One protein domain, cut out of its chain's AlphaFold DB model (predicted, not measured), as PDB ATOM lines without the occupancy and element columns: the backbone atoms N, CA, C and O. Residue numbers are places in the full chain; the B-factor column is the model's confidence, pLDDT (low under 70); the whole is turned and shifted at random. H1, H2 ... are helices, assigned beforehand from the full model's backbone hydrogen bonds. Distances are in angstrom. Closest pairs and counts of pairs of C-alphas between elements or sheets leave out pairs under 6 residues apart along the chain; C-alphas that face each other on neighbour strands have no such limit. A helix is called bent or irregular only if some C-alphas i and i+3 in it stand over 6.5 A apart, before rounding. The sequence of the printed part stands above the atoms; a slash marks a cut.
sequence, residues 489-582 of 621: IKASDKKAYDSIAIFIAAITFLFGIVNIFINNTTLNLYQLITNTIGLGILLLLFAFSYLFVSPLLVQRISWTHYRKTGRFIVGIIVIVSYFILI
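This is residues 489 to 582 of the 621 residues of an uncharacterized protein of Bacteroides sp. NM69_E16B (UniProt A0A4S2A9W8). Two long helices, H1 and H2, form a loose helical hairpin that spreads apart toward the first residue of H1, and a shorter helix, H4, folds back beside H2 on the side away from H1, making a flat, zigzag layer of three helices. The tiny helix H3 sits at the turn between H2 and H4. The printed part has 94 residues, with four named helices in the order H1, H2, H3, H4 and no named strand; its class is all helix. It is loose, with a radius of gyration of the C-alphas of 17.0 A, and spans 53 by 36 by 14 A.

H1, residues 489 to 519, begins at C-alpha 489 (26.449, -21.405, -19.434) and is 44.4 A long. H2, residues 525 to 553, is 40.2 A long. It has a kink of 32 degrees near residue 547 and is only just irregular: C-alphas 548 and 551 are 6.8 A apart. H3 is residues 559 to 562, 5.1 A. H4, residues 566 to 582, is 24.7 A long and ends at C-alpha 582 (37.259, -0.198, -54.206).

H2 is the hub, touching the three other helices. H1 touches it with residues 505 to 517 alone, at a shallow tilt of 20 degrees, opposite ways; the closest C-alphas, of Ile 513 and Thr 532, are 6.2 A apart. H4, with residues 567 to 574, touches residues 544 to 548 of H2, opposite ways at 38 degrees, only just a steep tilt; the closest C-alphas, of Phe 548 and Gly 571, are 5.3 A apart. H3 and H2 only just touch, with 3 pairs of C-alphas within 8 A, the closest those of Leu 552 and Trp 559, 7.5 A. H1 is apart from H3 and H4. Every O i to N i+4 pair is within hydrogen-bond range in H1 and H4, and 23 of 25 are in H2; H3 is too short for such a pair.

The two farthest C-alphas, of Thr 522 and Thr 560, are 53.0 A apart. The printed part has no cut, and its three links are tight. The mean pLDDT of the printed part is 71.3; 33 residues are under 70, among them 517 to 527 and 549 to 561.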
ATOM      1  N   ILE A 489      24.996 -21.437 -19.199       80.44
ATOM      2  CA  ILE A 489      26.449 -21.405 -19.434       80.44
ATOM      3  C   ILE A 489      26.742 -21.200 -20.921       80.44
ATOM      4  O   ILE A 489      27.492 -20.292 -21.271       80.44
ATOM      5  N   LYS A 490      26.107 -21.967 -21.821       79.12
ATOM      6  CA  LYS A 490      26.289 -21.784 -23.274       79.12
ATOM      7  C   LYS A 490      25.910 -20.374 -23.733       79.12
ATOM      8  O   LYS A 490      26.563 -19.814 -24.616       79.12
ATOM      9  N   ALA A 491      24.847 -19.802 -23.170       77.25
ATOM     10  CA  ALA A 491      24.430 -18.438 -23.470       77.25
ATOM     11  C   ALA A 491      25.426 -17.396 -22.928       77.25
ATOM     12  O   ALA A 491      25.690 -16.394 -23.599       77.25
ATOM     13  N   SER A 492      26.001 -17.637 -21.747       77.81
ATOM     14  CA  SER A 492      27.043 -16.803 -21.141       77.81
ATOM     15  C   SER A 492      28.347 -16.841 -21.940       77.81
ATOM     16  O   SER A 492      28.861 -15.785 -22.312       77.81
ATOM     17  N   ASP A 493      28.827 -18.033 -22.307       75.56
ATOM     18  CA  ASP A 493      30.016 -18.219 -23.149       75.56
ATOM     19  C   ASP A 493      29.875 -17.453 -24.466       75.56
ATOM     20  O   ASP A 493      30.785 -16.736 -24.889       75.56
ATOM     21  N   LYS A 494      28.688 -17.516 -25.087       72.94
ATOM     22  CA  LYS A 494      28.385 -16.756 -26.304       72.94
ATOM     23  C   LYS A 494      28.560 -15.243 -26.105       72.94
ATOM     24  O   LYS A 494      29.166 -14.591 -26.952       72.94
ATOM     25  N   LYS A 495      28.074 -14.683 -24.991       75.75
ATOM     26  CA  LYS A 495      28.244 -13.253 -24.666       75.75
ATOM     27  C   LYS A 495      29.705 -12.884 -24.384       75.75
ATOM     28  O   LYS A 495      30.136 -11.784 -24.741       75.75
ATOM     29  N   ALA A 496      30.468 -13.781 -23.761       72.88
ATOM     30  CA  ALA A 496      31.883 -13.563 -23.470       72.88
ATOM     31  C   ALA A 496      32.721 -13.482 -24.757       72.88
ATOM     32  O   ALA A 496      33.514 -12.551 -24.906       72.88
ATOM     33  N   TYR A 497      32.495 -14.384 -25.721       71.88
ATOM     34  CA  TYR A 497      33.170 -14.334 -27.026       71.88
ATOM     35  C   TYR A 497      32.881 -13.041 -27.794       71.88
ATOM     36  O   TYR A 497      33.813 -12.420 -28.308       71.88
ATOM     37  N   ASP A 498      31.616 -12.607 -27.827       66.56
ATOM     38  CA  ASP A 498      31.233 -11.343 -28.467       66.56
ATOM     39  C   ASP A 498      31.941 -10.144 -27.791       66.56
ATOM     40  O   ASP A 498      32.411  -9.229 -28.469       66.56
ATOM     41  N   SER A 499      32.106 -10.174 -26.463       71.88
ATOM     42  CA  SER A 499      32.796  -9.117 -25.704       71.88
ATOM     43  C   SER A 499      34.309  -9.089 -25.964       71.88
ATOM     44  O   SER A 499      34.874  -8.019 -26.189       71.88
ATOM     45  N   ILE A 500      34.971 -10.252 -25.986       74.19
ATOM     46  CA  ILE A 500      36.409 -10.365 -26.291       74.19
ATOM     47  C   ILE A 500      36.705  -9.832 -27.698       74.19
ATOM     48  O   ILE A 500      37.673  -9.093 -27.883       74.19
ATOM     49  N   ALA A 501      35.859 -10.150 -28.681       69.25
ATOM     50  CA  ALA A 501      36.022  -9.662 -30.049       69.25
ATOM     51  C   ALA A 501      35.968  -8.124 -30.131       69.25
ATOM     52  O   ALA A 501      36.789  -7.515 -30.821       69.25
ATOM     53  N   ILE A 502      35.057  -7.489 -29.382       74.06
ATOM     54  CA  ILE A 502      34.957  -6.023 -29.295       74.06
ATOM     55  C   ILE A 502      36.216  -5.423 -28.646       74.06
ATOM     56  O   ILE A 502      36.762  -4.446 -29.160       74.06
ATOM     57  N   PHE A 503      36.717  -6.018 -27.558       75.56
ATOM     58  CA  PHE A 503      37.931  -5.539 -26.884       75.56
ATOM     59  C   PHE A 503      39.180  -5.635 -27.764       75.56
ATOM     60  O   PHE A 503      39.949  -4.676 -27.833       75.56
ATOM     61  N   ILE A 504      39.373  -6.751 -28.476       76.75
ATOM     62  CA  ILE A 504      40.502  -6.917 -29.405       76.75
ATOM     63  C   ILE A 504      40.443  -5.853 -30.507       76.75
ATOM     64  O   ILE A 504      41.465  -5.236 -30.814       76.75
ATOM     65  N   ALA A 505      39.255  -5.585 -31.061       72.88
ATOM     66  CA  ALA A 505      39.072  -4.549 -32.075       72.88
ATOM     67  C   ALA A 505      39.436  -3.152 -31.542       72.88
ATOM     68  O   ALA A 505      40.167  -2.415 -32.204       72.88
ATOM     69  N   ALA A 506      39.000  -2.809 -30.326       75.94
ATOM     70  CA  ALA A 506      39.311  -1.528 -29.693       75.94
ATOM     71  C   ALA A 506      40.814  -1.355 -29.402       75.94
ATOM     72  O   ALA A 506      41.380  -0.304 -29.701       75.94
ATOM     73  N   ILE A 507      41.479  -2.388 -28.871       78.00
ATOM     74  CA  ILE A 507      42.923  -2.356 -28.580       78.00
ATOM     75  C   ILE A 507      43.733  -2.234 -29.875       78.00
ATOM     76  O   ILE A 507      44.643  -1.410 -29.961       78.00
ATOM     77  N   THR A 508      43.377  -3.007 -30.903       78.19
ATOM     78  CA  THR A 508      44.050  -2.967 -32.213       78.19
ATOM     79  C   THR A 508      43.909  -1.592 -32.863       78.19
ATOM     80  O   THR A 508      44.874  -1.062 -33.411       78.19
ATOM     81  N   PHE A 509      42.729  -0.976 -32.745       78.19
ATOM     82  CA  PHE A 509      42.497   0.390 -33.205       78.19
ATOM     83  C   PHE A 509      43.371   1.405 -32.462       78.19
ATOM     84  O   PHE A 509      44.029   2.227 -33.097       78.19
ATOM     85  N   LEU A 510      43.428   1.312 -31.130       78.56
ATOM     86  CA  LEU A 510      44.233   2.203 -30.298       78.56
ATOM     87  C   LEU A 510      45.725   2.106 -30.651       78.56
ATOM     88  O   LEU A 510      46.368   3.131 -30.868       78.56
ATOM     89  N   PHE A 511      46.262   0.888 -30.784       78.56
ATOM     90  CA  PHE A 511      47.646   0.675 -31.219       78.56
ATOM     91  C   PHE A 511      47.898   1.193 -32.635       78.56
ATOM     92  O   PHE A 511      48.950   1.776 -32.887       78.56
ATOM     93  N   GLY A 512      46.939   1.030 -33.549       77.00
ATOM     94  CA  GLY A 512      47.026   1.580 -34.900       77.00
ATOM     95  C   GLY A 512      47.115   3.108 -34.908       77.00
ATOM     96  O   GLY A 512      47.965   3.658 -35.605       77.00
ATOM     97  N   ILE A 513      46.313   3.794 -34.084       76.31
ATOM     98  CA  ILE A 513      46.398   5.253 -33.906       76.31
ATOM     99  C   ILE A 513      47.769   5.638 -33.353       76.31
ATOM    100  O   ILE A 513      48.459   6.467 -33.943       76.31
ATOM    101  N   VAL A 514      48.187   5.023 -32.245       75.88
ATOM    102  CA  VAL A 514      49.472   5.325 -31.598       75.88
ATOM    103  C   VAL A 514      50.632   5.140 -32.581       75.88
ATOM    104  O   VAL A 514      51.494   6.009 -32.684       75.88
ATOM    105  N   ASN A 515      50.620   4.065 -33.370       74.88
ATOM    106  CA  ASN A 515      51.636   3.796 -34.382       74.88
ATOM    107  C   ASN A 515      51.671   4.874 -35.484       74.88
ATOM    108  O   ASN A 515      52.748   5.330 -35.862       74.88
ATOM    109  N   ILE A 516      50.509   5.333 -35.966       72.56
ATOM    110  CA  ILE A 516      50.420   6.407 -36.973       72.56
ATOM    111  C   ILE A 516      51.015   7.716 -36.441       72.56
ATOM    112  O   ILE A 516      51.719   8.397 -37.187       72.56
ATOM    113  N   PHE A 517      50.754   8.050 -35.174       68.19
ATOM    114  CA  PHE A 517      51.244   9.274 -34.539       68.19
ATOM    115  C   PHE A 517      52.731   9.216 -34.154       68.19
ATOM    116  O   PHE A 517      53.403  10.241 -34.228       68.19
ATOM    117  N   ILE A 518      53.263   8.047 -33.778       67.50
ATOM    118  CA  ILE A 518      54.677   7.887 -33.394       67.50
ATOM    119  C   ILE A 518      55.599   7.792 -34.619       67.50
ATOM    120  O   ILE A 518      56.654   8.421 -34.632       67.50
ATOM    121  N   ASN A 519      55.219   7.036 -35.655       63.38
ATOM    122  CA  ASN A 519      56.108   6.749 -36.790       63.38
ATOM    123  C   ASN A 519      56.080   7.799 -37.914       63.38
ATOM    124  O   ASN A 519      56.888   7.712 -38.835       63.38
ATOM    125  N   ASN A 520      55.196   8.803 -37.856       62.47
ATOM    126  CA  ASN A 520      55.096   9.848 -38.880       62.47
ATOM    127  C   ASN A 520      55.310  11.251 -38.294       62.47
ATOM    128  O   ASN A 520      54.389  12.063 -38.226       62.47
ATOM    129  N   THR A 521      56.545  11.554 -37.896       57.50
ATOM    130  CA  THR A 521      56.934  12.838 -37.281       57.50
ATOM    131  C   THR A 521      57.081  14.003 -38.273       57.50
ATOM    132  O   THR A 521      57.264  15.142 -37.853       57.50
ATOM    133  N   THR A 522      56.979  13.747 -39.582       53.91
ATOM    134  CA  THR A 522      57.204  14.726 -40.666       53.91
ATOM    135  C   THR A 522      55.941  15.107 -41.454       53.91
ATOM    136  O   THR A 522      56.022  15.923 -42.374       53.91
ATOM    137  N   LEU A 523      54.773  14.541 -41.123       60.22
ATOM    138  CA  LEU A 523      53.507  14.807 -41.821       60.22
ATOM    139  C   LEU A 523      52.732  15.980 -41.198       60.22
ATOM    140  O   LEU A 523      52.742  16.186 -39.985       60.22
ATOM    141  N   ASN A 524      51.999  16.727 -42.030       65.25
ATOM    142  CA  ASN A 524      51.112  17.804 -41.575       65.25
ATOM    143  C   ASN A 524      49.948  17.241 -40.732       65.25
ATOM    144  O   ASN A 524      49.419  16.174 -41.047       65.25
ATOM    145  N   LEU A 525      49.476  17.988 -39.721       65.88
ATOM    146  CA  LEU A 525      48.389  17.570 -38.808       65.88
ATOM    147  C   LEU A 525      47.149  17.047 -39.560       65.88
ATOM    148  O   LEU A 525      46.542  16.050 -39.176       65.88
ATOM    149  N   TYR A 526      46.815  17.685 -40.683       68.88
ATOM    150  CA  TYR A 526      45.711  17.286 -41.552       68.88
ATOM    151  C   TYR A 526      45.891  15.880 -42.156       68.88
ATOM    152  O   TYR A 526      44.936  15.108 -42.223       68.88
ATOM    153  N   GLN A 527      47.111  15.503 -42.551       66.94
ATOM    154  CA  GLN A 527      47.412  14.170 -43.088       66.94
ATOM    155  C   GLN A 527      47.386  13.091 -41.996       66.94
ATOM    156  O   GLN A 527      46.877  12.002 -42.243       66.94
ATOM    157  N   LEU A 528      47.836  13.398 -40.774       70.06
ATOM    158  CA  LEU A 528      47.694  12.496 -39.620       70.06
ATOM    159  C   LEU A 528      46.224  12.235 -39.262       70.06
ATOM    160  O   LEU A 528      45.829  11.085 -39.046       70.06
ATOM    161  N   ILE A 529      45.400  13.288 -39.258       71.44
ATOM    162  CA  ILE A 529      43.949  13.178 -39.050       71.44
ATOM    163  C   ILE A 529      43.310  12.353 -40.177       71.44
ATOM    164  O   ILE A 529      42.522  11.454 -39.897       71.44
ATOM    165  N   THR A 530      43.696  12.581 -41.435       73.00
ATOM    166  CA  THR A 530      43.185  11.821 -42.591       73.00
ATOM    167  C   THR A 530      43.552  10.335 -42.500       73.00
ATOM    168  O   THR A 530      42.697   9.481 -42.723       73.00
ATOM    169  N   ASN A 531      44.781  10.004 -42.091       74.12
ATOM    170  CA  ASN A 531      45.218   8.617 -41.904       74.12
ATOM    171  C   ASN A 531      44.491   7.935 -40.735       74.12
ATOM    172  O   ASN A 531      44.143   6.760 -40.824       74.12
ATOM    173  N   THR A 532      44.196   8.679 -39.667       76.62
ATOM    174  CA  THR A 532      43.422   8.177 -38.522       76.62
ATOM    175  C   THR A 532      41.953   7.958 -38.889       76.62
ATOM    176  O   THR A 532      41.373   6.939 -38.516       76.62
ATOM    177  N   ILE A 533      41.358   8.857 -39.679       76.94
ATOM    178  CA  ILE A 533      40.013   8.676 -40.243       76.94
ATOM    179  C   ILE A 533      39.992   7.464 -41.184       76.94
ATOM    180  O   ILE A 533      39.079   6.647 -41.097       76.94
ATOM    181  N   GLY A 534      41.015   7.295 -42.028       75.38
ATOM    182  CA  GLY A 534      41.167   6.127 -42.899       75.38
ATOM    183  C   GLY A 534      41.250   4.814 -42.116       75.38
ATOM    184  O   GLY A 534      40.540   3.862 -42.438       75.38
ATOM    185  N   LEU A 535      42.035   4.780 -41.034       76.81
ATOM    186  CA  LEU A 535      42.099   3.639 -40.118       76.81
ATOM    187  C   LEU A 535      40.741   3.378 -39.440       76.81
ATOM    188  O   LEU A 535      40.325   2.229 -39.318       76.81
ATOM    189  N   GLY A 536      40.031   4.438 -39.040       76.31
ATOM    190  CA  GLY A 536      38.689   4.357 -38.459       76.31
ATOM    191  C   GLY A 536      37.664   3.759 -39.419       76.31
ATOM    192  O   GLY A 536      36.914   2.868 -39.028       76.31
ATOM    193  N   ILE A 537      37.675   4.179 -40.687       77.69
ATOM    194  CA  ILE A 537      36.823   3.618 -41.748       77.69
ATOM    195  C   ILE A 537      37.153   2.138 -41.978       77.69
ATOM    196  O   ILE A 537      36.243   1.319 -42.113       77.69
ATOM    197  N   LEU A 538      38.438   1.771 -41.971       75.75
ATOM    198  CA  LEU A 538      38.880   0.388 -42.159       75.75
ATOM    199  C   LEU A 538      38.462  -0.517 -40.985       75.75
ATOM    200  O   LEU A 538      38.025  -1.646 -41.202       75.75
ATOM    201  N   LEU A 539      38.510  -0.003 -39.751       76.44
ATOM    202  CA  LEU A 539      37.996  -0.694 -38.566       76.44
ATOM    203  C   LEU A 539      36.474  -0.877 -38.630       76.44
ATOM    204  O   LEU A 539      35.963  -1.942 -38.296       76.44
ATOM    205  N   LEU A 540      35.749   0.147 -39.083       74.81
ATOM    206  CA  LEU A 540      34.295   0.106 -39.256       74.81
ATOM    207  C   LEU A 540      33.895  -0.950 -40.297       74.81
ATOM    208  O   LEU A 540      32.979  -1.739 -40.068       74.81
ATOM    209  N   LEU A 541      34.643  -1.033 -41.400       73.88
ATOM    210  CA  LEU A 541      34.497  -2.081 -42.412       73.88
ATOM    211  C   LEU A 541      34.800  -3.477 -41.857       73.88
ATOM    212  O   LEU A 541      34.052  -4.421 -42.126       73.88
ATOM    213  N   PHE A 542      35.858  -3.616 -41.056       74.75
ATOM    214  CA  PHE A 542      36.176  -4.872 -40.379       74.75
ATOM    215  C   PHE A 542      35.068  -5.283 -39.400       74.75
ATOM    216  O   PHE A 542      34.627  -6.429 -39.426       74.75
ATOM    217  N   ALA A 543      34.549  -4.350 -38.599       72.62
ATOM    218  CA  ALA A 543      33.460  -4.595 -37.658       72.62
ATOM    219  C   ALA A 543      32.172  -5.034 -38.372       72.62
ATOM    220  O   ALA A 543      31.536  -6.003 -37.958       72.62
ATOM    221  N   PHE A 544      31.807  -4.387 -39.484       73.56
ATOM    222  CA  PHE A 544      30.652  -4.799 -40.285       73.56
ATOM    223  C   PHE A 544      30.849  -6.159 -40.966       73.56
ATOM    224  O   PHE A 544      29.919  -6.966 -41.003       73.56
ATOM    225  N   SER A 545      32.060  -6.451 -41.444       72.00
ATOM    226  CA  SER A 545      32.408  -7.762 -42.006       72.00
ATOM    227  C   SER A 545      32.354  -8.859 -40.938       72.00
ATOM    228  O   SER A 545      31.804  -9.935 -41.171       72.00
ATOM    229  N   TYR A 546      32.841  -8.574 -39.729       72.56
ATOM    230  CA  TYR A 546      32.735  -9.470 -38.584       72.56
ATOM    231  C   TYR A 546      31.274  -9.707 -38.188       72.56
ATOM    232  O   TYR A 546      30.876 -10.855 -38.017       72.56
ATOM    233  N   LEU A 547      30.437  -8.667 -38.123       69.69
ATOM    234  CA  LEU A 547      29.000  -8.807 -37.843       69.69
ATOM    235  C   LEU A 547      28.263  -9.642 -38.903       69.69
ATOM    236  O   LEU A 547      27.279 -10.311 -38.581       69.69
ATOM    237  N   PHE A 548      28.746  -9.639 -40.148       70.69
ATOM    238  CA  PHE A 548      28.220 -10.470 -41.228       70.69
ATOM    239  C   PHE A 548      28.704 -11.930 -41.178       70.69
ATOM    240  O   PHE A 548      27.970 -12.837 -41.562       70.69
ATOM    241  N   VAL A 549      29.922 -12.194 -40.705       69.88
ATOM    242  CA  VAL A 549      30.509 -13.549 -40.711       69.88
ATOM    243  C   VAL A 549      30.343 -14.275 -39.366       69.88
ATOM    244  O   VAL A 549      30.181 -15.498 -39.332       69.88
ATOM    245  N   SER A 550      30.312 -13.543 -38.252       68.56
ATOM    246  CA  SER A 550      30.166 -14.059 -36.880       68.56
ATOM    247  C   SER A 550      28.972 -15.016 -36.693       68.56
ATOM    248  O   SER A 550      29.163 -16.088 -36.108       68.56
ATOM    249  N   PRO A 551      27.771 -14.752 -37.253       67.81
ATOM    250  CA  PRO A 551      26.630 -15.667 -37.159       67.81
ATOM    251  C   PRO A 551      26.899 -17.080 -37.709       67.81
ATOM    252  O   PRO A 551      26.326 -18.058 -37.226       67.81
ATOM    253  N   LEU A 552      27.778 -17.190 -38.709       64.50
ATOM    254  CA  LEU A 552      28.118 -18.437 -39.392       64.50
ATOM    255  C   LEU A 552      29.315 -19.146 -38.749       64.50
ATOM    256  O   LEU A 552      29.245 -20.347 -38.502       64.50
ATOM    257  N   LEU A 553      30.400 -18.415 -38.461       62.41
ATOM    258  CA  LEU A 553      31.649 -19.006 -37.956       62.41
ATOM    259  C   LEU A 553      31.676 -19.170 -36.432       62.41
ATOM    260  O   LEU A 553      32.153 -20.189 -35.937       62.41
ATOM    261  N   VAL A 554      31.154 -18.191 -35.688       60.66
ATOM    262  CA  VAL A 554      31.205 -18.170 -34.215       60.66
ATOM    263  C   VAL A 554      29.906 -18.717 -33.630       60.66
ATOM    264  O   VAL A 554      29.926 -19.563 -32.742       60.66
ATOM    265  N   GLN A 555      28.759 -18.293 -34.170       59.69
ATOM    266  CA  GLN A 555      27.444 -18.671 -33.640       59.69
ATOM    267  C   GLN A 555      26.863 -19.951 -34.272       59.69
ATOM    268  O   GLN A 555      25.798 -20.392 -33.842       59.69
ATOM    269  N   ARG A 556      27.556 -20.544 -35.264       62.53
ATOM    270  CA  ARG A 556      27.211 -21.799 -35.972       62.53
ATOM    271  C   ARG A 556      25.726 -21.921 -36.359       62.53
ATOM    272  O   ARG A 556      25.125 -22.986 -36.238       62.53
ATOM    273  N   ILE A 557      25.116 -20.831 -36.823       66.75
ATOM    274  CA  ILE A 557      23.716 -20.832 -37.268       66.75
ATOM    275  C   ILE A 557      23.613 -21.557 -38.620       66.75
ATOM    276  O   ILE A 557      24.421 -21.335 -39.520       66.75
ATOM    277  N   SER A 558      22.598 -22.412 -38.792       67.12
ATOM    278  CA  SER A 558      22.360 -23.125 -40.057       67.12
ATOM    279  C   SER A 558      22.120 -22.156 -41.226       67.12
ATOM    280  O   SER A 558      21.344 -21.203 -41.100       67.12
ATOM    281  N   TRP A 559      22.723 -22.441 -42.385       63.50
ATOM    282  CA  TRP A 559      22.719 -21.586 -43.585       63.50
ATOM    283  C   TRP A 559      21.319 -21.151 -44.055       63.50
ATOM    284  O   TRP A 559      21.111 -20.023 -44.504       63.50
ATOM    285  N   THR A 560      20.332 -22.038 -43.915       65.38
ATOM    286  CA  THR A 560      18.932 -21.809 -44.304       65.38
ATOM    287  C   THR A 560      18.234 -20.778 -43.421       65.38
ATOM    288  O   THR A 560      17.458 -19.963 -43.923       65.38
ATOM    289  N   HIS A 561      18.529 -20.778 -42.122       65.12
ATOM    290  CA  HIS A 561      17.977 -19.819 -41.167       65.12
ATOM    291  C   HIS A 561      18.670 -18.456 -41.292       65.12
ATOM    292  O   HIS A 561      18.018 -17.415 -41.245       65.12
ATOM    293  N   TYR A 562      19.979 -18.463 -41.562       71.75
ATOM    294  CA  TYR A 562      20.777 -17.247 -41.704       71.75
ATOM    295  C   TYR A 562      20.339 -16.359 -42.884       71.75
ATOM    296  O   TYR A 562      20.267 -15.136 -42.758       71.75
ATOM    297  N   ARG A 563      19.942 -16.964 -44.011       67.00
ATOM    298  CA  ARG A 563      19.422 -16.232 -45.184       67.00
ATOM    299  C   ARG A 563      18.121 -15.463 -44.927       67.00
ATOM    300  O   ARG A 563      17.834 -14.523 -45.661       67.00
ATOM    301  N   LYS A 564      17.335 -15.852 -43.916       65.50
ATOM    302  CA  LYS A 564      16.058 -15.201 -43.573       65.50
ATOM    303  C   LYS A 564      16.208 -14.056 -42.568       65.50
ATOM    304  O   LYS A 564      15.261 -13.305 -42.358       65.50
ATOM    305  N   THR A 565      17.376 -13.899 -41.948       70.44
ATOM    306  CA  THR A 565      17.636 -12.802 -41.006       70.44
ATOM    307  C   THR A 565      17.989 -11.498 -41.724       70.44
ATOM    308  O   THR A 565      18.810 -11.491 -42.637       70.44
ATOM    309  N   GLY A 566      17.472 -10.361 -41.236       64.19
ATOM    310  CA  GLY A 566      17.792  -9.025 -41.772       64.19
ATOM    311  C   GLY A 566      19.291  -8.679 -41.768       64.19
ATOM    312  O   GLY A 566      19.744  -7.872 -42.573       64.19
ATOM    313  N   ARG A 567      20.088  -9.362 -40.934       68.50
ATOM    314  CA  ARG A 567      21.559  -9.260 -40.900       68.50
ATOM    315  C   ARG A 567      22.229  -9.696 -42.211       68.50
ATOM    316  O   ARG A 567      23.247  -9.123 -42.582       68.50
ATOM    317  N   PHE A 568      21.645 -10.652 -42.939       70.56
ATOM    318  CA  PHE A 568      22.158 -11.094 -44.239       70.56
ATOM    319  C   PHE A 568      21.990 -10.006 -45.311       70.56
ATOM    320  O   PHE A 568      22.904  -9.761 -46.095       70.56
ATOM    321  N   ILE A 569      20.856  -9.296 -45.291       69.94
ATOM    322  CA  ILE A 569      20.566  -8.178 -46.201       69.94
ATOM    323  C   ILE A 569      21.527  -7.012 -45.937       69.94
ATOM    324  O   ILE A 569      22.133  -6.495 -46.872       69.94
ATOM    325  N   VAL A 570      21.728  -6.647 -44.665       71.19
ATOM    326  CA  VAL A 570      22.700  -5.611 -44.269       71.19
ATOM    327  C   VAL A 570      24.112  -5.980 -44.724       71.19
ATOM    328  O   VAL A 570      24.828  -5.138 -45.253       71.19
ATOM    329  N   GLY A 571      24.501  -7.249 -44.602       70.88
ATOM    330  CA  GLY A 571      25.794  -7.720 -45.083       70.88
ATOM    331  C   GLY A 571      25.990  -7.627 -46.595       70.88
ATOM    332  O   GLY A 571      27.061  -7.230 -47.046       70.88
ATOM    333  N   ILE A 572      24.953  -7.921 -47.386       72.75
ATOM    334  CA  ILE A 572      24.992  -7.715 -48.842       72.75
ATOM    335  C   ILE A 572      25.180  -6.231 -49.166       72.75
ATOM    336  O   ILE A 572      26.005  -5.897 -50.013       72.75
ATOM    337  N   ILE A 573      24.472  -5.337 -48.469       75.38
ATOM    338  CA  ILE A 573      24.624  -3.884 -48.642       75.38
ATOM    339  C   ILE A 573      26.062  -3.449 -48.322       75.38
ATOM    340  O   ILE A 573      26.644  -2.670 -49.075       75.38
ATOM    341  N   VAL A 574      26.670  -3.991 -47.262       73.00
ATOM    342  CA  VAL A 574      28.071  -3.715 -46.902       73.00
ATOM    343  C   VAL A 574      29.033  -4.202 -47.992       73.00
ATOM    344  O   VAL A 574      29.911  -3.443 -48.393       73.00
ATOM    345  N   ILE A 575      28.849  -5.408 -48.538       73.31
ATOM    346  CA  ILE A 575      29.683  -5.930 -49.638       73.31
ATOM    347  C   ILE A 575      29.554  -5.054 -50.889       73.31
ATOM    348  O   ILE A 575      30.556  -4.726 -51.522       73.31
ATOM    349  N   VAL A 576      28.334  -4.636 -51.228       75.56
ATOM    350  CA  VAL A 576      28.076  -3.727 -52.353       75.56
ATOM    351  C   VAL A 576      28.750  -2.373 -52.115       75.56
ATOM    352  O   VAL A 576      29.413  -1.857 -53.012       75.56
ATOM    353  N   SER A 577      28.673  -1.833 -50.896       72.50
ATOM    354  CA  SER A 577      29.366  -0.592 -50.533       72.50
ATOM    355  C   SER A 577      30.891  -0.725 -50.625       72.50
ATOM    356  O   SER A 577      31.544   0.178 -51.135       72.50
ATOM    357  N   TYR A 578      31.453  -1.875 -50.233       71.94
ATOM    358  CA  TYR A 578      32.881  -2.182 -50.330       71.94
ATOM    359  C   TYR A 578      33.350  -2.247 -51.787       71.94
ATOM    360  O   TYR A 578      34.390  -1.688 -52.131       71.94
ATOM    361  N   PHE A 579      32.547  -2.858 -52.662       72.75
ATOM    362  CA  PHE A 579      32.826  -2.922 -54.096       72.75
ATOM    363  C   PHE A 579      32.827  -1.529 -54.737       72.75
ATOM    364  O   PHE A 579      33.739  -1.198 -55.491       72.75
ATOM    365  N   ILE A 580      31.858  -0.679 -54.381       75.38
ATOM    366  CA  ILE A 580      31.796   0.718 -54.841       75.38
ATOM    367  C   ILE A 580      33.023   1.507 -54.358       75.38
ATOM    368  O   ILE A 580      33.623   2.253 -55.134       75.38
ATOM    369  N   LEU A 581      33.431   1.313 -53.101       70.50
ATOM    370  CA  LEU A 581      34.571   2.006 -52.499       70.50
ATOM    371  C   LEU A 581      35.894   1.597 -53.173       70.50
ATOM    372  O   LEU A 581      36.671   2.472 -53.557       70.50
ATOM    373  N   ILE A 582      36.107   0.301 -53.433       68.44
ATOM    374  CA  ILE A 582      37.259  -0.198 -54.206       68.44
ATOM    375  C   ILE A 582      37.249   0.346 -55.635       68.44
ATOM    376  O   ILE A 582      38.278   0.830 -56.099       68.44
TER     377      ILE A 582